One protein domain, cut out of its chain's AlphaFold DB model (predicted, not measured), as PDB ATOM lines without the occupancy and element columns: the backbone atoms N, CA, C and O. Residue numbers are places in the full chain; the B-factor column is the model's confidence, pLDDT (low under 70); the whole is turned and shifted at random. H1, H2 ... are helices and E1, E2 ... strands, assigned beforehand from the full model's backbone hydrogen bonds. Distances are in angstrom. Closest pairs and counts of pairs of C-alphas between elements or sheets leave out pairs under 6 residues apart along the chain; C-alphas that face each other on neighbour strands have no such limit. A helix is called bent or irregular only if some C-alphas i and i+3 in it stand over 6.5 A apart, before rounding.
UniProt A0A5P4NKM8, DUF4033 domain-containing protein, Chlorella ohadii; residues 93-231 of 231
ATOM      1  N   VAL A  93     190.820 247.559 219.912       87.88
ATOM      2  CA  VAL A  93     191.548 248.791 219.607       87.88
ATOM      3  C   VAL A  93     192.530 248.507 218.469       87.88
ATOM      4  O   VAL A  93     193.338 247.583 218.567       87.88
ATOM      5  N   PRO A  94     192.510 249.278 217.364       88.38
ATOM      6  CA  PRO A  94     193.429 249.042 216.259       88.38
ATOM      7  C   PRO A  94     194.896 249.081 216.707       88.38
ATOM      8  O   PRO A  94     195.308 249.996 217.416       88.38
ATOM      9  N   ALA A  95     195.723 248.149 216.224       85.06
ATOM     10  CA  ALA A  95     197.118 248.011 216.665       85.06
ATOM     11  C   ALA A  95     197.992 249.269 216.466       85.06
ATOM     12  O   ALA A  95     199.009 249.426 217.145       85.06
ATOM     13  N   TRP A  96     197.612 250.171 215.553       89.31
ATOM     14  CA  TRP A  96     198.287 251.457 215.354       89.31
ATOM     15  C   TRP A  96     198.015 252.460 216.485       89.31
ATOM     16  O   TRP A  96     198.812 253.372 216.690       89.31
ATOM     17  N   PHE A  97     196.930 252.302 217.252       90.00
ATOM     18  CA  PHE A  97     196.540 253.234 218.311       90.00
ATOM     19  C   PHE A  97     197.645 253.373 219.358       90.00
ATOM     20  O   PHE A  97     198.130 254.473 219.600       90.00
ATOM     21  N   ARG A  98     198.140 252.251 219.886       85.56
ATOM     22  CA  ARG A  98     199.264 252.218 220.839       85.56
ATOM     23  C   ARG A  98     200.595 252.711 220.259       85.56
ATOM     24  O   ARG A  98     201.500 253.043 221.015       85.56
ATOM     25  N   GLN A  99     200.742 252.735 218.930       86.44
ATOM     26  CA  GLN A  99     201.920 253.323 218.281       86.44
ATOM     27  C   GLN A  99     201.830 254.854 218.260       86.44
ATOM     28  O   GLN A  99     202.846 255.519 218.437       86.44
ATOM     29  N   LEU A 100     200.626 255.407 218.072       87.31
ATOM     30  CA  LEU A 100     200.382 256.853 218.105       87.31
ATOM     31  C   LEU A 100     200.248 257.409 219.528       87.31
ATOM     32  O   LEU A 100     200.603 258.559 219.770       87.31
ATOM     33  N   PHE A 101     199.772 256.593 220.465       86.00
ATOM     34  CA  PHE A 101     199.570 256.950 221.866       86.00
ATOM     35  C   PHE A 101     200.356 255.998 222.777       86.00
ATOM     36  O   PHE A 101     199.754 255.197 223.495       86.00
ATOM     37  N   PRO A 102     201.703 256.034 222.747       87.75
ATOM     38  CA  PRO A 102     202.502 255.259 223.686       87.75
ATOM     39  C   PRO A 102     202.251 255.730 225.122       87.75
ATOM     40  O   PRO A 102     201.781 256.849 225.363       87.75
ATOM     41  N   TYR A 103     202.626 254.889 226.086       91.62
ATOM     42  CA  TYR A 103     202.589 255.263 227.493       91.62
ATOM     43  C   TYR A 103     203.261 256.625 227.729       91.62
ATOM     44  O   TYR A 103     204.375 256.886 227.273       91.62
ATOM     45  N   SER A 104     202.585 257.475 228.496       93.56
ATOM     46  CA  SER A 104     203.142 258.717 229.013       93.56
ATOM     47  C   SER A 104     202.646 258.954 230.435       93.56
ATOM     48  O   SER A 104     201.493 258.659 230.755       93.56
ATOM     49  N   LYS A 105     203.502 259.552 231.273       95.56
ATOM     50  CA  LYS A 105     203.128 260.005 232.622       95.56
ATOM     51  C   LYS A 105     201.873 260.882 232.584       95.56
ATOM     52  O   LYS A 105     200.938 260.646 233.338       95.56
ATOM     53  N   TRP A 106     201.828 261.846 231.662       95.06
ATOM     54  CA  TRP A 106     200.666 262.719 231.487       95.06
ATOM     55  C   TRP A 106     199.392 261.925 231.166       95.06
ATOM     56  O   TRP A 106     198.356 262.162 231.779       95.06
ATOM     57  N   GLY A 107     199.471 260.940 230.263       95.00
ATOM     58  CA  GLY A 107     198.343 260.066 229.947       95.00
ATOM     59  C   GLY A 107     197.852 259.288 231.169       95.00
ATOM     60  O   GLY A 107     196.649 259.247 231.419       95.00
ATOM     61  N   ALA A 108     198.765 258.738 231.971       96.94
ATOM     62  CA  ALA A 108     198.424 258.034 233.208       96.94
ATOM     63  C   ALA A 108     197.755 258.953 234.245       96.94
ATOM     64  O   ALA A 108     196.747 258.577 234.842       96.94
ATOM     65  N   GLU A 109     198.264 260.174 234.424       97.56
ATOM     66  CA  GLU A 109     197.685 261.174 235.332       97.56
ATOM     67  C   GLU A 109     196.303 261.652 234.864       97.56
ATOM     68  O   GLU A 109     195.388 261.797 235.675       97.56
ATOM     69  N   VAL A 110     196.109 261.849 233.555       96.25
ATOM     70  CA  VAL A 110     194.794 262.176 232.983       96.25
ATOM     71  C   VAL A 110     193.813 261.034 233.219       96.25
ATOM     72  O   VAL A 110     192.705 261.293 233.683       96.25
ATOM     73  N   ASN A 111     194.212 259.785 232.962       96.00
ATOM     74  CA  ASN A 111     193.355 258.619 233.182       96.00
ATOM     75  C   ASN A 111     192.958 258.478 234.650       96.00
ATOM     76  O   ASN A 111     191.769 258.346 234.948       96.00
ATOM     77  N   ALA A 112     193.912 258.608 235.572       97.50
ATOM     78  CA  ALA A 112     193.618 258.615 236.998       97.50
ATOM     79  C   ALA A 112     192.641 259.740 237.369       97.50
ATOM     80  O   ALA A 112     191.656 259.498 238.062       97.50
ATOM     81  N   LYS A 113     192.847 260.953 236.843       97.06
ATOM     82  CA  LYS A 113     191.987 262.117 237.106       97.06
ATOM     83  C   LYS A 113     190.554 261.953 236.602       97.06
ATOM     84  O   LYS A 113     189.634 262.406 237.279       97.06
ATOM     85  N   ILE A 114     190.344 261.345 235.432       96.38
ATOM     86  CA  ILE A 114     188.995 261.171 234.863       96.38
ATOM     87  C   ILE A 114     188.274 259.934 235.406       96.38
ATOM     88  O   ILE A 114     187.046 259.907 235.410       96.38
ATOM     89  N   THR A 115     189.006 258.928 235.891       96.25
ATOM     90  CA  THR A 115     188.442 257.651 236.361       96.25
ATOM     91  C   THR A 115     187.311 257.834 237.388       96.25
ATOM     92  O   THR A 115     186.240 257.258 237.177       96.25
ATOM     93  N   PRO A 116     187.442 258.682 238.432       95.25
ATOM     94  CA  PRO A 116     186.345 258.948 239.361       95.25
ATOM     95  C   PRO A 116     185.063 259.445 238.682       95.25
ATOM     96  O   PRO A 116     183.971 259.014 239.051       95.25
ATOM     97  N   ALA A 117     185.171 260.296 237.659       92.00
ATOM     98  CA  ALA A 117     184.007 260.837 236.960       92.00
ATOM     99  C   ALA A 117     183.247 259.766 236.159       92.00
ATOM    100  O   ALA A 117     182.027 259.845 236.046       92.00
ATOM    101  N   PHE A 118     183.947 258.756 235.632       92.00
ATOM    102  CA  PHE A 118     183.354 257.743 234.753       92.00
ATOM    103  C   PHE A 118     182.988 256.430 235.441       92.00
ATOM    104  O   PHE A 118     182.154 255.704 234.908       92.00
ATOM    105  N   PHE A 119     183.584 256.105 236.592       94.75
ATOM    106  CA  PHE A 119     183.434 254.776 237.197       94.75
ATOM    107  C   PHE A 119     182.839 254.771 238.611       94.75
ATOM    108  O   PHE A 119     182.563 253.691 239.130       94.75
ATOM    109  N   THR A 120     182.577 255.932 239.232       94.50
ATOM    110  CA  THR A 120     182.036 255.978 240.611       94.50
ATOM    111  C   THR A 120     180.713 255.223 240.746       94.50
ATOM    112  O   THR A 120     180.511 254.516 241.730       94.50
ATOM    113  N   TRP A 121     179.840 255.289 239.740       92.75
ATOM    114  CA  TRP A 121     178.568 254.558 239.724       92.75
ATOM    115  C   TRP A 121     178.740 253.027 239.761       92.75
ATOM    116  O   TRP A 121     177.937 252.308 240.361       92.75
ATOM    117  N   LEU A 122     179.811 252.523 239.136       95.31
ATOM    118  CA  LEU A 122     180.071 251.096 238.966       95.31
ATOM    119  C   LEU A 122     180.810 250.513 240.168       95.31
ATOM    120  O   LEU A 122     180.429 249.462 240.687       95.31
ATOM    121  N   VAL A 123     181.892 251.171 240.584       96.12
ATOM    122  CA  VAL A 123     182.809 250.633 241.595       96.12
ATOM    123  C   VAL A 123     182.758 251.380 242.917       96.12
ATOM    124  O   VAL A 123     183.215 250.819 243.896       96.12
ATOM    125  N   GLY A 124     182.155 252.561 243.005       95.44
ATOM    126  CA  GLY A 124     182.044 253.321 244.251       95.44
ATOM    127  C   GLY A 124     182.988 254.523 244.345       95.44
ATOM    128  O   GLY A 124     183.703 254.824 243.388       95.44
ATOM    129  N   PRO A 125     182.972 255.236 245.489       95.44
ATOM    130  CA  PRO A 125     183.753 256.452 245.702       95.44
ATOM    131  C   PRO A 125     185.248 256.235 245.479       95.44
ATOM    132  O   PRO A 125     185.807 255.226 245.918       95.44
ATOM    133  N   MET A 126     185.884 257.197 244.812       96.56
ATOM    134  CA  MET A 126     187.288 257.127 244.425       96.56
ATOM    135  C   MET A 126     188.042 258.421 244.712       96.56
ATOM    136  O   MET A 126     187.508 259.511 244.508       96.56
ATOM    137  N   GLN A 127     189.314 258.290 245.085       97.12
ATOM    138  CA  GLN A 127     190.245 259.402 245.262       97.12
ATOM    139  C   GLN A 127     191.518 259.170 244.454       97.12
ATOM    140  O   GLN A 127     192.056 258.065 244.427       97.12
ATOM    141  N   THR A 128     192.012 260.212 243.791       97.88
ATOM    142  CA  THR A 128     193.303 260.162 243.101       97.88
ATOM    143  C   THR A 128     194.450 260.384 244.079       97.88
ATOM    144  O   THR A 128     194.333 261.154 245.032       97.88
ATOM    145  N   GLY A 129     195.580 259.734 243.829       97.69
ATOM    146  CA  GLY A 129     196.748 259.786 244.696       97.69
ATOM    147  C   GLY A 129     198.069 259.638 243.938       97.69
ATOM    148  O   GLY A 129     198.082 259.367 242.732       97.69
ATOM    149  N   PRO A 130     199.195 259.844 244.638       98.06
ATOM    150  CA  PRO A 130     200.519 259.647 244.071       98.06
ATOM    151  C   PRO A 130     200.871 258.157 243.957       98.06
ATOM    152  O   PRO A 130     200.555 257.364 244.838       98.06
ATOM    153  N   ALA A 131     201.604 257.803 242.907       97.75
ATOM    154  CA  ALA A 131     202.279 256.522 242.724       97.75
ATOM    155  C   ALA A 131     203.735 256.759 242.303       97.75
ATOM    156  O   ALA A 131     204.051 257.790 241.701       97.75
ATOM    157  N   VAL A 132     204.615 255.800 242.600       97.38
ATOM    158  CA  VAL A 132     206.007 255.803 242.131       97.38
ATOM    159  C   VAL A 132     206.160 254.734 241.059       97.38
ATOM    160  O   VAL A 132     206.062 253.549 241.360       97.38
ATOM    161  N   ILE A 133     206.410 255.160 239.823       96.12
ATOM    162  CA  ILE A 133     206.612 254.290 238.660       96.12
ATOM    163  C   ILE A 133     208.041 254.504 238.169       96.12
ATOM    164  O   ILE A 133     208.418 255.634 237.870       96.12
ATOM    165  N   ASP A 134     208.856 253.448 238.147       91.75
ATOM    166  CA  ASP A 134     210.266 253.498 237.722       91.75
ATOM    167  C   ASP A 134     211.083 254.622 238.400       91.75
ATOM    168  O   ASP A 134     211.883 255.323 237.781       91.75
ATOM    169  N   GLY A 135     210.846 254.835 239.701       93.75
ATOM    170  CA  GLY A 135     211.511 255.875 240.497       93.75
ATOM    171  C   GLY A 135     210.976 257.298 240.290       93.75
ATOM    172  O   GLY A 135     211.474 258.232 240.918       93.75
ATOM    173  N   GLN A 136     209.955 257.490 239.452       94.50
ATOM    174  CA  GLN A 136     209.302 258.776 239.204       94.50
ATOM    175  C   GLN A 136     207.953 258.841 239.927       94.50
ATOM    176  O   GLN A 136     207.101 257.971 239.759       94.50
ATOM    177  N   GLN A 137     207.721 259.906 240.696       96.88
ATOM    178  CA  GLN A 137     206.408 260.163 241.287       96.88
ATOM    179  C   GLN A 137     205.450 260.773 240.249       96.88
ATOM    180  O   GLN A 137     205.810 261.706 239.519       96.88
ATOM    181  N   GLN A 138     204.215 260.276 240.206       97.31
ATOM    182  CA  GLN A 138     203.135 260.764 239.343       97.31
ATOM    183  C   GLN A 138     201.764 260.604 240.015       97.31
ATOM    184  O   GLN A 138     201.579 259.716 240.844       97.31
ATOM    185  N   MET A 139     200.795 261.458 239.677       98.00
ATOM    186  CA  MET A 139     199.426 261.420 240.232       98.00
ATOM    187  C   MET A 139     198.543 260.404 239.497       98.00
ATOM    188  O   MET A 139     197.530 260.763 238.896       98.00
ATOM    189  N   SER A 140     198.973 259.143 239.484       98.31
ATOM    190  CA  SER A 140     198.379 258.086 238.660       98.31
ATOM    191  C   SER A 140     197.763 256.925 239.449       98.31
ATOM    192  O   SER A 140     197.326 255.949 238.839       98.31
ATOM    193  N   ALA A 141     197.706 257.012 240.783       98.44
ATOM    194  CA  ALA A 141     196.928 256.082 241.595       98.44
ATOM    195  C   ALA A 141     195.480 256.569 241.734       98.44
ATOM    196  O   ALA A 141     195.217 257.769 241.837       98.44
ATOM    197  N   VAL A 142     194.541 255.631 241.781       98.56
ATOM    198  CA  VAL A 142     193.137 255.855 242.120       98.56
ATOM    199  C   VAL A 142     192.738 254.834 243.174       98.56
ATOM    200  O   VAL A 142     192.720 253.632 242.914       98.56
ATOM    201  N   LYS A 143     192.406 255.307 244.370       98.31
ATOM    202  CA  LYS A 143     191.896 254.481 245.458       98.31
ATOM    203  C   LYS A 143     190.377 254.464 245.402       98.31
ATOM    204  O   LYS A 143     189.748 255.493 245.608       98.31
ATOM    205  N   ILE A 144     189.796 253.300 245.141       98.19
ATOM    206  CA  ILE A 144     188.382 253.015 245.393       98.19
ATOM    207  C   ILE A 144     188.249 252.726 246.887       98.19
ATOM    208  O   ILE A 144     188.836 251.756 247.374       98.19
ATOM    209  N   GLU A 145     187.482 253.547 247.601       96.44
ATOM    210  CA  GLU A 145     187.312 253.441 249.060       96.44
ATOM    211  C   GLU A 145     186.604 252.143 249.443       96.44
ATOM    212  O   GLU A 145     187.033 251.412 250.330       96.44
ATOM    213  N   ARG A 146     185.541 251.815 248.705       96.12
ATOM    214  CA  ARG A 146     184.811 250.557 248.839       96.12
ATOM    215  C   ARG A 146     184.253 250.142 247.489       96.12
ATOM    216  O   ARG A 146     183.371 250.798 246.943       96.12
ATOM    217  N   CYS A 147     184.785 249.050 246.953       97.69
ATOM    218  CA  CYS A 147     184.414 248.510 245.659       97.69
ATOM    219  C   CYS A 147     183.020 247.877 245.722       97.69
ATOM    220  O   CYS A 147     182.849 246.792 246.284       97.69
ATOM    221  N   ARG A 148     182.031 248.514 245.090       97.56
ATOM    222  CA  ARG A 148     180.645 248.025 245.036       97.56
ATOM    223  C   ARG A 148     180.549 246.606 244.481       97.56
ATOM    224  O   ARG A 148     179.865 245.764 245.054       97.56
ATOM    225  N   TYR A 149     181.267 246.315 243.394       97.75
ATOM    226  CA  TYR A 149     181.247 244.989 242.772       97.75
ATOM    227  C   TYR A 149     181.832 243.908 243.687       97.75
ATOM    228  O   TYR A 149     181.251 242.830 243.822       97.75
ATOM    229  N   LEU A 150     182.957 244.186 244.353       97.50
ATOM    230  CA  LEU A 150     183.559 243.250 245.303       97.50
ATOM    231  C   LEU A 150     182.668 243.060 246.539       97.50
ATOM    232  O   LEU A 150     182.441 241.921 246.939       97.50
ATOM    233  N   ALA A 151     182.113 244.143 247.086       95.94
ATOM    234  CA  ALA A 151     181.232 244.102 248.251       95.94
ATOM    235  C   ALA A 151     179.930 243.320 247.981       95.94
ATOM    236  O   ALA A 151     179.555 242.470 248.782       95.94
ATOM    237  N   GLU A 152     179.264 243.552 246.844       96.19
ATOM    238  CA  GLU A 152     178.002 242.875 246.490       96.19
ATOM    239  C   GLU A 152     178.217 241.435 245.990       96.19
ATOM    240  O   GLU A 152     177.398 240.540 246.227       96.19
ATOM    241  N   SER A 153     179.320 241.174 245.276       96.50
ATOM    242  CA  SER A 153     179.654 239.807 244.859       96.50
ATOM    243  C   SER A 153     180.097 238.950 246.035       96.50
ATOM    244  O   SER A 153     179.794 237.750 246.047       96.50
ATOM    245  N   GLY A 154     180.811 239.565 246.983       95.69
ATOM    246  CA  GLY A 154     181.461 238.905 248.100       95.69
ATOM    247  C   GLY A 154     182.444 237.839 247.639       95.69
ATOM    248  O   GLY A 154     182.601 236.854 248.343       95.69
ATOM    249  N   CYS A 155     183.045 237.947 246.442       96.12
ATOM    250  CA  CYS A 155     183.804 236.838 245.865       96.12
ATOM    251  C   CYS A 155     185.120 237.236 245.185       96.12
ATOM    252  O   CYS A 155     185.131 237.890 244.141       96.12
ATOM    253  N   ALA A 156     186.234 236.718 245.720       95.69
ATOM    254  CA  ALA A 156     187.579 236.935 245.183       95.69
ATOM    255  C   ALA A 156     187.707 236.495 243.714       95.69
ATOM    256  O   ALA A 156     188.205 237.250 242.887       95.69
ATOM    257  N   ALA A 157     187.177 235.320 243.354       95.69
ATOM    258  CA  ALA A 157     187.245 234.827 241.977       95.69
ATOM    259  C   ALA A 157     186.471 235.703 240.977       95.69
ATOM    260  O   ALA A 157     186.926 235.880 239.852       95.69
ATOM    261  N   MET A 158     185.337 236.292 241.381       97.12
ATOM    262  CA  MET A 158     184.610 237.246 240.533       97.12
ATOM    263  C   MET A 158     185.405 238.539 240.353       97.12
ATOM    264  O   MET A 158     185.564 239.008 239.231       97.12
ATOM    265  N   CYS A 159     185.946 239.088 241.444       97.44
ATOM    266  CA  CYS A 159     186.797 240.276 241.398       97.44
ATOM    267  C   CYS A 159     188.003 240.071 240.471       97.44
ATOM    268  O   CYS A 159     188.244 240.890 239.586       97.44
ATOM    269  N   VAL A 160     188.715 238.954 240.613       96.31
ATOM    270  CA  VAL A 160     189.925 238.680 239.831       96.31
ATOM    271  C   VAL A 160     189.604 238.362 238.371       96.31
ATOM    272  O   VAL A 160     190.173 238.988 237.479       96.31
ATOM    273  N   ASN A 161     188.684 237.429 238.100       96.38
ATOM    274  CA  ASN A 161     188.463 236.946 236.733       96.38
ATOM    275  C   ASN A 161     187.536 237.822 235.896       96.38
ATOM    276  O   ASN A 161     187.632 237.768 234.674       96.38
ATOM    277  N   LEU A 162     186.624 238.580 236.512       96.81
ATOM    278  CA  LEU A 162     185.617 239.356 235.776       96.81
ATOM    279  C   LEU A 162     185.885 240.863 235.807       96.81
ATOM    280  O   LEU A 162     185.384 241.580 234.952       96.81
ATOM    281  N   CYS A 163     186.683 241.353 236.759       96.81
ATOM    282  CA  CYS A 163     187.018 242.773 236.864       96.81
ATOM    283  C   CYS A 163     188.517 243.017 236.650       96.81
ATOM    284  O   CYS A 163     188.899 243.558 235.615       96.81
ATOM    285  N   LYS A 164     189.374 242.578 237.581       97.19
ATOM    286  CA  LYS A 164     190.811 242.896 237.584       97.19
ATOM    287  C   LYS A 164     191.528 242.411 236.327       97.19
ATOM    288  O   LYS A 164     192.076 243.230 235.599       97.19
ATOM    289  N   ALA A 165     191.543 241.107 236.052       96.06
ATOM    290  CA  ALA A 165     192.358 240.574 234.962       96.06
ATOM    291  C   ALA A 165     191.908 241.080 233.573       96.06
ATOM    292  O   ALA A 165     192.775 241.538 232.827       96.06
ATOM    293  N   PRO A 166     190.600 241.096 233.230       95.62
ATOM    294  CA  PRO A 166     190.138 241.697 231.977       95.62
ATOM    295  C   PRO A 166     190.476 243.186 231.850       95.62
ATOM    296  O   PRO A 166     190.974 243.608 230.810       95.62
ATOM    297  N   CYS A 167     190.273 243.976 232.911       95.88
ATOM    298  CA  CYS A 167     190.559 245.411 232.898       95.88
ATOM    299  C   CYS A 167     192.059 245.687 232.716       95.88
ATOM    300  O   CYS A 167     192.441 246.444 231.826       95.88
ATOM    301  N   GLN A 168     192.921 245.019 233.490       97.06
ATOM    302  CA  GLN A 168     194.375 245.150 233.347       97.06
ATOM    303  C   GLN A 168     194.840 244.761 231.943       97.06
ATOM    304  O   GLN A 168     195.680 245.460 231.377       97.06
ATOM    305  N   LYS A 169     194.283 243.681 231.373       94.88
ATOM    306  CA  LYS A 169     194.595 243.256 230.006       94.88
ATOM    307  C   LYS A 169     194.198 244.329 228.999       94.88
ATOM    308  O   LYS A 169     195.027 244.729 228.197       94.88
ATOM    309  N   PHE A 170     192.964 244.821 229.059       94.38
ATOM    310  CA  PHE A 170     192.486 245.839 228.128       94.38
ATOM    311  C   PHE A 170     193.331 247.116 228.182       94.38
ATOM    312  O   PHE A 170     193.814 247.592 227.160       94.38
ATOM    313  N   PHE A 171     193.578 247.653 229.376       94.62
ATOM    314  CA  PHE A 171     194.388 248.861 229.510       94.62
ATOM    315  C   PHE A 171     195.833 248.641 229.041       94.62
ATOM    316  O   PHE A 171     196.362 249.444 228.271       94.62
ATOM    317  N   THR A 172     196.456 247.535 229.452       94.38
ATOM    318  CA  THR A 172     197.877 247.281 229.177       94.38
ATOM    319  C   THR A 172     198.128 246.878 227.727       94.38
ATOM    320  O   THR A 172     199.045 247.414 227.101       94.38
ATOM    321  N   ASP A 173     197.324 245.960 227.192       91.00
ATOM    322  CA  ASP A 173     197.571 245.329 225.894       91.00
ATOM    323  C   ASP A 173     196.872 246.077 224.751       91.00
ATOM    324  O   ASP A 173     197.483 246.276 223.699       91.00
ATOM    325  N   GLU A 174     195.627 246.526 224.957       90.19
ATOM    326  CA  GLU A 174     194.824 247.183 223.909       90.19
ATOM    327  C   GLU A 174     195.070 248.697 223.876       90.19
ATOM    328  O   GLU A 174     195.369 249.266 222.825       90.19
ATOM    329  N   LEU A 175     195.006 249.368 225.034       91.19
ATOM    330  CA  LEU A 175     195.191 250.825 225.121       91.19
ATOM    331  C   LEU A 175     196.657 251.265 225.232       91.19
ATOM    332  O   LEU A 175     196.940 252.454 225.102       91.19
ATOM    333  N   GLY A 176     197.593 250.342 225.474       91.94
ATOM    334  CA  GLY A 176     199.014 250.666 225.643       91.94
ATOM    335  C   GLY A 176     199.332 251.437 226.930       91.94
ATOM    336  O   GLY A 176     200.373 252.088 227.028       91.94
ATOM    337  N   MET A 177     198.447 251.367 227.922       94.06
ATOM    338  CA  MET A 177     198.568 252.040 229.208       94.06
ATOM    339  C   MET A 177     198.610 250.994 230.319       94.06
ATOM    340  O   MET A 177     197.561 250.490 230.718       94.06
ATOM    341  N   PRO A 178     199.805 250.657 230.831       96.31
ATOM    342  CA  PRO A 178     199.936 249.694 231.912       96.31
ATOM    343  C   PRO A 178     199.024 250.057 233.084       96.31
ATOM    344  O   PRO A 178     198.947 251.220 233.480       96.31
ATOM    345  N   LEU A 179     198.310 249.070 233.609       97.69
ATOM    346  CA  LEU A 179     197.426 249.244 234.751       97.69
ATOM    347  C   LEU A 179     197.566 248.044 235.676       97.69
ATOM    348  O   LEU A 179     197.357 246.906 235.255       97.69
ATOM    349  N   THR A 180     197.826 248.319 236.949       98.06
ATOM    350  CA  THR A 180     197.760 247.323 238.020       98.06
ATOM    351  C   THR A 180     196.611 247.657 238.956       98.06
ATOM    352  O   THR A 180     196.463 248.792 239.398       98.06
ATOM    353  N   MET A 181     195.779 246.669 239.268       98.19
ATOM    354  CA  MET A 181     194.682 246.784 240.221       98.19
ATOM    355  C   MET A 181     194.990 245.942 241.457       98.19
ATOM    356  O   MET A 181     195.318 244.764 241.340       98.19
ATOM    357  N   LYS A 182     194.864 246.507 242.653       97.81
ATOM    358  CA  LYS A 182     195.203 245.874 243.934       97.81
ATOM    359  C   LYS A 182     193.956 245.868 244.827       97.81
ATOM    360  O   LYS A 182     193.740 246.822 245.577       97.81
ATOM    361  N   PRO A 183     193.077 244.854 244.702       97.88
ATOM    362  CA  PRO A 183     191.923 244.724 245.580       97.88
ATOM    363  C   PRO A 183     192.371 244.364 246.998       97.88
ATOM    364  O   PRO A 183     193.259 243.531 247.179       97.88
ATOM    365  N   ASN A 184     191.714 244.946 247.994       97.12
ATOM    366  CA  ASN A 184     191.793 244.510 249.378       97.12
ATOM    367  C   ASN A 184     190.495 243.769 249.718       97.12
ATOM    368  O   ASN A 184     189.391 244.308 249.636       97.12
ATOM    369  N   PHE A 185     190.626 242.493 250.066       95.81
ATOM    370  CA  PHE A 185     189.487 241.620 250.316       95.81
ATOM    371  C   PHE A 185     188.944 241.694 251.749       95.81
ATOM    372  O   PHE A 185     187.907 241.090 252.023       95.81
ATOM    373  N   GLU A 186     189.619 242.414 252.646       93.88
ATOM    374  CA  GLU A 186     189.199 242.611 254.037       93.88
ATOM    375  C   GLU A 186     188.252 243.810 254.172       93.88
ATOM    376  O   GLU A 186     187.187 243.696 254.780       93.88
ATOM    377  N   ASP A 187     188.607 244.944 253.559       94.94
ATOM    378  CA  ASP A 187     187.825 246.190 253.600       94.94
ATOM    379  C   ASP A 187     186.988 246.441 252.325       94.94
ATOM    380  O   ASP A 187     186.145 247.342 252.285       94.94
ATOM    381  N   PHE A 188     187.169 245.597 251.303       96.44
ATOM    382  CA  PHE A 188     186.597 245.706 249.957       96.44
ATOM    383  C   PHE A 188     187.044 246.927 249.152       96.44
ATOM    384  O   PHE A 188     186.431 247.233 248.133       96.44
ATOM    385  N   SER A 189     188.103 247.621 249.549       97.88
ATOM    386  CA  SER A 189     188.714 248.687 248.757       97.88
ATOM    387  C   SER A 189     189.495 248.123 247.560       97.88
ATOM    388  O   SER A 189     189.766 246.924 247.464       97.88
ATOM    389  N   CYS A 190     189.866 248.972 246.602       98.38
ATOM    390  CA  CYS A 190     190.744 248.573 245.498       98.38
ATOM    391  C   CYS A 190     191.577 249.762 245.038       98.38
ATOM    392  O   CYS A 190     191.050 250.848 244.836       98.38
ATOM    393  N   GLU A 191     192.875 249.571 244.856       98.44
ATOM    394  CA  GLU A 191     193.739 250.581 244.245       98.44
ATOM    395  C   GLU A 191     193.924 250.276 242.758       98.44
ATOM    396  O   GLU A 191     194.075 249.121 242.375       98.44
ATOM    397  N   MET A 192     193.882 251.297 241.913       98.44
ATOM    398  CA  MET A 192     194.194 251.234 240.488       98.44
ATOM    399  C   MET A 192     195.402 252.127 240.234       98.44
ATOM    400  O   MET A 192     195.338 253.323 240.497       98.44
ATOM    401  N   VAL A 193     196.496 251.574 239.724       98.38
ATOM    402  CA  VAL A 193     197.738 252.313 239.481       98.38
ATOM    403  C   VAL A 193     198.014 252.349 237.985       98.38
ATOM    404  O   VAL A 193     198.489 251.376 237.394       98.38
ATOM    405  N   PHE A 194     197.705 253.483 237.359       98.06
ATOM    406  CA  PHE A 194     198.017 253.722 235.953       98.06
ATOM    407  C   PHE A 194     199.524 253.957 235.790       98.06
ATOM    408  O   PHE A 194     200.134 254.724 236.536       98.06
ATOM    409  N   GLY A 195     200.126 253.299 234.806       96.75
ATOM    410  CA  GLY A 195     201.568 253.244 234.564       96.75
ATOM    411  C   GLY A 195     202.285 252.071 235.232       96.75
ATOM    412  O   GLY A 195     203.373 251.717 234.786       96.75
ATOM    413  N   GLU A 196     201.683 251.411 236.225       97.19
ATOM    414  CA  GLU A 196     202.261 250.207 236.830       97.19
ATOM    415  C   GLU A 196     201.918 248.980 235.981       97.19
ATOM    416  O   GLU A 196     200.743 248.675 235.751       97.19
ATOM    417  N   ARG A 197     202.940 248.258 235.511       96.12
ATOM    418  CA  ARG A 197     202.741 247.027 234.741       96.12
ATOM    419  C   ARG A 197     202.196 245.920 235.647       96.12
ATOM    420  O   ARG A 197     202.830 245.638 236.664       96.12
ATOM    421  N   PRO A 198     201.082 245.265 235.269       96.00
ATOM    422  CA  PRO A 198     200.540 244.188 236.074       96.00
ATOM    423  C   PRO A 198     201.541 243.029 236.158       96.00
ATOM    424  O   PRO A 198     202.187 242.713 235.150       96.00
ATOM    425  N   PRO A 199     201.672 242.384 237.330       94.00
ATOM    426  CA  PRO A 199     202.436 241.149 237.449       94.00
ATOM    427  C   PRO A 199     201.832 240.051 236.566       94.00
ATOM    428  O   PRO A 199     200.667 240.120 236.155       94.00
ATOM    429  N   LEU A 200     202.617 239.006 236.299       90.56
ATOM    430  CA  LEU A 200     202.071 237.781 235.722       90.56
ATOM    431  C   LEU A 200     201.014 237.205 236.673       90.56
ATOM    432  O   LEU A 200     201.123 237.337 237.890       90.56
ATOM    433  N   LEU A 201     199.987 236.555 236.118       84.81
ATOM    434  CA  LEU A 201     198.864 236.036 236.913       84.81
ATOM    435  C   LEU A 201     199.332 235.083 238.027       84.81
ATOM    436  O   LEU A 201     198.746 235.067 239.099       84.81
ATOM    437  N   GLU A 202     200.379 234.296 237.781       84.44
ATOM    438  CA  GLU A 202     200.935 233.348 238.754       84.44
ATOM    439  C   GLU A 202     201.740 234.007 239.883       84.44
ATOM    440  O   GLU A 202     201.767 233.481 240.996       84.44
ATOM    441  N   ASP A 203     202.321 235.178 239.616       91.25
ATOM    442  CA  ASP A 203     203.111 235.950 240.578       91.25
ATOM    443  C   ASP A 203     202.247 236.908 241.406       91.25
ATOM    444  O   ASP A 203     202.688 237.450 242.421       91.25
ATOM    445  N   ASP A 204     201.008 237.147 240.976       92.69
ATOM    446  CA  ASP A 204     200.098 238.074 241.628       92.69
ATOM    447  C   ASP A 204     199.493 237.444 242.900       92.69
ATOM    448  O   ASP A 204     198.736 236.467 242.817       92.69
ATOM    449  N   PRO A 205     199.752 238.008 244.099       91.69
ATOM    450  CA  PRO A 205     199.312 237.425 245.366       91.69
ATOM    451  C   PRO A 205     197.803 237.176 245.450       91.69
ATOM    452  O   PRO A 205     197.368 236.261 246.155       91.69
ATOM    453  N   VAL A 206     196.991 237.939 244.706       92.56
ATOM    454  CA  VAL A 206     195.528 237.781 244.707       92.56
ATOM    455  C   VAL A 206     195.074 236.415 244.179       92.56
ATOM    456  O   VAL A 206     193.965 235.989 244.501       92.56
ATOM    457  N   PHE A 207     195.904 235.700 243.411       89.88
ATOM    458  CA  PHE A 207     195.585 234.354 242.910       89.88
ATOM    459  C   PHE A 207     195.680 233.267 243.985       89.88
ATOM    460  O   PHE A 207     195.137 232.174 243.809       89.88
ATOM    461  N   ASN A 208     196.289 233.584 245.130       89.88
ATOM    462  CA  ASN A 208     196.339 232.711 246.300       89.88
ATOM    463  C   ASN A 208     195.222 233.009 247.315       89.88
ATOM    464  O   ASN A 208     195.116 232.322 248.329       89.88
ATOM    465  N   GLN A 209     194.362 233.997 247.044       92.31
ATOM    466  CA  GLN A 209     193.308 234.417 247.963       92.31
ATOM    467  C   GLN A 209     192.289 233.283 248.217       92.31
ATOM    468  O   GLN A 209     191.747 232.718 247.257       92.31
ATOM    469  N   PRO A 210     191.954 232.955 249.480       93.12
ATOM    470  CA  PRO A 210     190.850 232.048 249.784       93.12
ATOM    471  C   PRO A 210     189.503 232.625 249.345       93.12
ATOM    472  O   PRO A 210     189.330 233.839 249.213       93.12
ATOM    473  N   CYS A 211     188.501 231.767 249.131       93.25
ATOM    474  CA  CYS A 211     187.158 232.288 248.881       93.25
ATOM    475  C   CYS A 211     186.690 233.085 250.107       93.25
ATOM    476  O   CYS A 211     186.860 232.653 251.246       93.25
ATOM    477  N   LEU A 212     186.081 234.244 249.869       93.06
ATOM    478  CA  LEU A 212     185.506 235.040 250.946       93.06
ATOM    479  C   LEU A 212     184.262 234.342 251.492       93.06
ATOM    480  O   LEU A 212     183.536 233.686 250.742       93.06
ATOM    481  N   ALA A 213     183.990 234.534 252.783       90.38
ATOM    482  CA  ALA A 213     182.867 233.892 253.467       90.38
ATOM    483  C   ALA A 213     181.505 234.200 252.813       90.38
ATOM    484  O   ALA A 213     180.614 233.358 252.821       90.38
ATOM    485  N   ALA A 214     181.362 235.381 252.205       90.75
ATOM    486  CA  ALA A 214     180.145 235.812 251.521       90.75
ATOM    487  C   ALA A 214     180.029 235.323 250.058       90.75
ATOM    488  O   ALA A 214     179.032 235.614 249.395       90.75
ATOM    489  N   CYS A 215     181.019 234.595 249.519       92.56
ATOM    490  CA  CYS A 215     180.987 234.181 248.117       92.56
ATOM    491  C   CYS A 215     179.952 233.067 247.905       92.56
ATOM    492  O   CYS A 215     180.174 231.913 248.263       92.56
ATOM    493  N   ALA A 216     178.857 233.389 247.213       90.69
ATOM    494  CA  ALA A 216     177.775 232.443 246.922       90.69
ATOM    495  C   ALA A 216     178.187 231.232 246.059       90.69
ATOM    496  O   ALA A 216     177.448 230.256 245.971       90.69
ATOM    497  N   THR A 217     179.338 231.295 245.382       87.06
ATOM    498  CA  THR A 217     179.870 230.184 244.577       87.06
ATOM    499  C   THR A 217     180.980 229.416 245.286       87.06
ATOM    500  O   THR A 217     181.508 228.472 244.701       87.06
ATOM    501  N   ALA A 218     181.349 229.794 246.518       87.81
ATOM    502  CA  ALA A 218     182.401 229.128 247.271       87.81
ATOM    503  C   ALA A 218     182.083 227.641 247.467       87.81
ATOM    504  O   ALA A 218     180.961 227.254 247.788       87.81
ATOM    505  N   LYS A 219     183.105 226.804 247.296       84.31
ATOM    506  CA  LYS A 219     183.068 225.405 247.718       84.31
ATOM    507  C   LYS A 219     183.736 225.296 249.077       84.31
ATOM    508  O   LYS A 219     184.714 226.005 249.324       84.31
ATOM    509  N   ALA A 220     183.237 224.393 249.921       70.94
ATOM    510  CA  ALA A 220     183.935 224.012 251.140       70.94
ATOM    511  C   ALA A 220     185.366 223.603 250.762       70.94
ATOM    512  O   ALA A 220     185.569 222.660 250.003       70.94
ATOM    513  N   SER A 221     186.321 224.396 251.223       63.03
ATOM    514  CA  SER A 221     187.754 224.213 251.017       63.03
ATOM    515  C   SER A 221     188.392 224.316 252.402       63.03
ATOM    516  O   SER A 221     187.822 224.953 253.297       63.03
ATOM    517  N   GLY A 222     189.529 223.661 252.610       61.84
ATOM    518  CA  GLY A 222     190.284 223.764 253.856       61.84
ATOM    519  C   GLY A 222     190.578 225.224 254.218       61.84
ATOM    520  O   GLY A 222     190.675 226.102 253.356       61.84
ATOM    521  N   LYS A 223     190.696 225.520 255.516       64.81
ATOM    522  CA  LYS A 223     191.009 226.875 255.989       64.81
ATOM    523  C   LYS A 223     192.344 227.331 255.380       64.81
ATOM    524  O   LYS A 223     193.367 226.708 255.632       64.81
ATOM    525  N   GLY A 224     192.322 228.425 254.617       68.19
ATOM    526  CA  GLY A 224     193.510 228.972 253.950       68.19
ATOM    527  C   GLY A 224     193.793 228.402 252.555       68.19
ATOM    528  O   GLY A 224     194.786 228.784 251.946       68.19
ATOM    529  N   GLU A 225     192.936 227.529 252.022       83.38
ATOM    530  CA  GLU A 225     193.050 227.079 250.633       83.38
ATOM    531  C   GLU A 225     192.609 228.168 249.650       83.38
ATOM    532  O   GLU A 225     191.645 228.901 249.899       83.38
ATOM    533  N   ARG A 226     193.297 228.247 248.503       88.50
ATOM    534  CA  ARG A 226     192.969 229.197 247.432       88.50
ATOM    535  C   ARG A 226     191.521 229.025 246.980       88.50
ATOM    536  O   ARG A 226     190.998 227.911 246.924       88.50
ATOM    537  N   CYS A 227     190.889 230.108 246.543       90.69
ATOM    538  CA  CYS A 227     189.549 230.002 245.995       90.69
ATOM    539  C   CYS A 227     189.549 229.157 244.712       90.69
ATOM    540  O   CYS A 227     190.208 229.492 243.731       90.69
ATOM    541  N   HIS A 228     188.752 228.088 244.698       89.00
ATOM    542  CA  HIS A 228     188.701 227.075 243.631       89.00
ATOM    543  C   HIS A 228     188.400 227.586 242.204       89.00
ATOM    544  O   HIS A 228     188.458 226.808 241.257       89.00
ATOM    545  N   LYS A 229     188.015 228.858 242.043       89.00
ATOM    546  CA  LYS A 229     187.738 229.500 240.749       89.00
ATOM    547  C   LYS A 229     188.796 230.520 240.325       89.00
ATOM    548  O   LYS A 229     188.604 231.144 239.289       89.00
ATOM    549  N   LEU A 230     189.871 230.720 241.088       85.81
ATOM    550  CA  LEU A 230     190.975 231.612 240.698       85.81
ATOM    551  C   LEU A 230     191.932 230.979 239.673       85.81
ATOM    552  O   LEU A 230     192.665 231.702 239.006       85.81
ATOM    553  N   VAL A 231     191.875 229.655 239.507       72.44
ATOM    554  CA  VAL A 231     192.664 228.865 238.549       72.44
ATOM    555  C   VAL A 231     191.785 228.154 237.527       72.44
ATOM    556  O   VAL A 231     190.648 227.760 237.879       72.44
TER     557      VAL A 231
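Overview. This is residues 93 to 231 of the 231 residues of the protein "DUF4033 domain-containing protein" of Chlorella ohadii (UniProt A0A5P4NKM8). A strongly twisted sheet of four strands has two long helices over one face, both running along the strands: H2 over E1 and E2, H4 over E3; no named helix is on the other face. The short helix H1 lies at one end of the long axis, and residues 209 to 231, with no named element, lie at the other. The printed part has 139 residues, with five named helices and four named strands in the order H1 H2 E1 E2 H3 H4 E3 E4 H5; the sheet, E1 E2 E4 E3, is antiparallel, and the class is mixed, helices and strands. The whole is compact, with a radius of gyration of the C-alphas of 15.6 A, yet elongated in outline, spanning 49 by 29 by 29 A.

Arrangement. Edge strand E1, residues 126 to 133, and inner strand E2, residues 136 to 144, form a hairpin, with N 129 and O 141 within hydrogen-bond range at 2.8 A; E1 bends by 53 degrees at residue 130 and E2 by 52 degrees at residue 139. E4, residues 190 to 194, is antiparallel to E2, with N 192 and O 142 2.8 A apart. Edge strand E3, residues 179 to 183, forms a hairpin with E4, with N 182 and O 191 2.7 A apart. H2, residues 105 to 123, is on the sheet at a height of 8.1 A; its closest C-alphas to E2 are those of Glu 109 and Ser 140, 4.6 A. H4, residues 156 to 174, is on the same face at a height of 8.0 A, making two layers, helices on one face of a sheet; the closest C-alphas of H4 and E3 are those of Gln 168 and Leu 179, 5.3 A. H2 and H4 are apart. H3, residues 148 to 153, touches residues 122 to 123 of H2, closest at C-alphas 148 and 123, 4.8 A, and touches H4 only at the corner, closest at C-alphas 150 and 159, 5.9 A. E2, H3, H4 and E3 form a split strand-helix-strand unit, two strands running the same way with E4 between them, its crossover right-handed. H1, residues 97 to 100, and H5, residues 205 to 208, are each close to H4 but not clearly touching it, with closest C-alphas 7.4 A apart at Arg 98 and Glu 174, and 7.5 A apart at Val 206 and Val 160. Every O i to N i+4 pair is within hydrogen-bond range in H3, but 11 of 15 in H2 and 12 of 15 in H4; H1 and H5 are too short for such a pair.

Along the chain. H2 begins at C-alpha 105, (203.128, 260.005, 232.622), and is 24.1 A long; it is irregular, with C-alphas 118 and 121 7.6 A apart. H4, 24.7 A long, ends at C-alpha 174, (194.824, 247.183, 223.909), and is only just irregular, with C-alphas 162 and 165 6.9 A apart. E1 measures 20.4 A, E2 22.6 A, E3 13.0 A and E4 13.1 A, and E4 ends at C-alpha 194, (198.017, 253.722, 235.953).

Size, cuts and confidence. The C-alphas farthest apart, those of Leu 100 and Gly 222, are 49.7 A apart. The printed part has no cut, ends at the chain's last residue, 231, and has no long link between named elements. Its mean pLDDT is 93.0, and residues 221 to 224 are under 70.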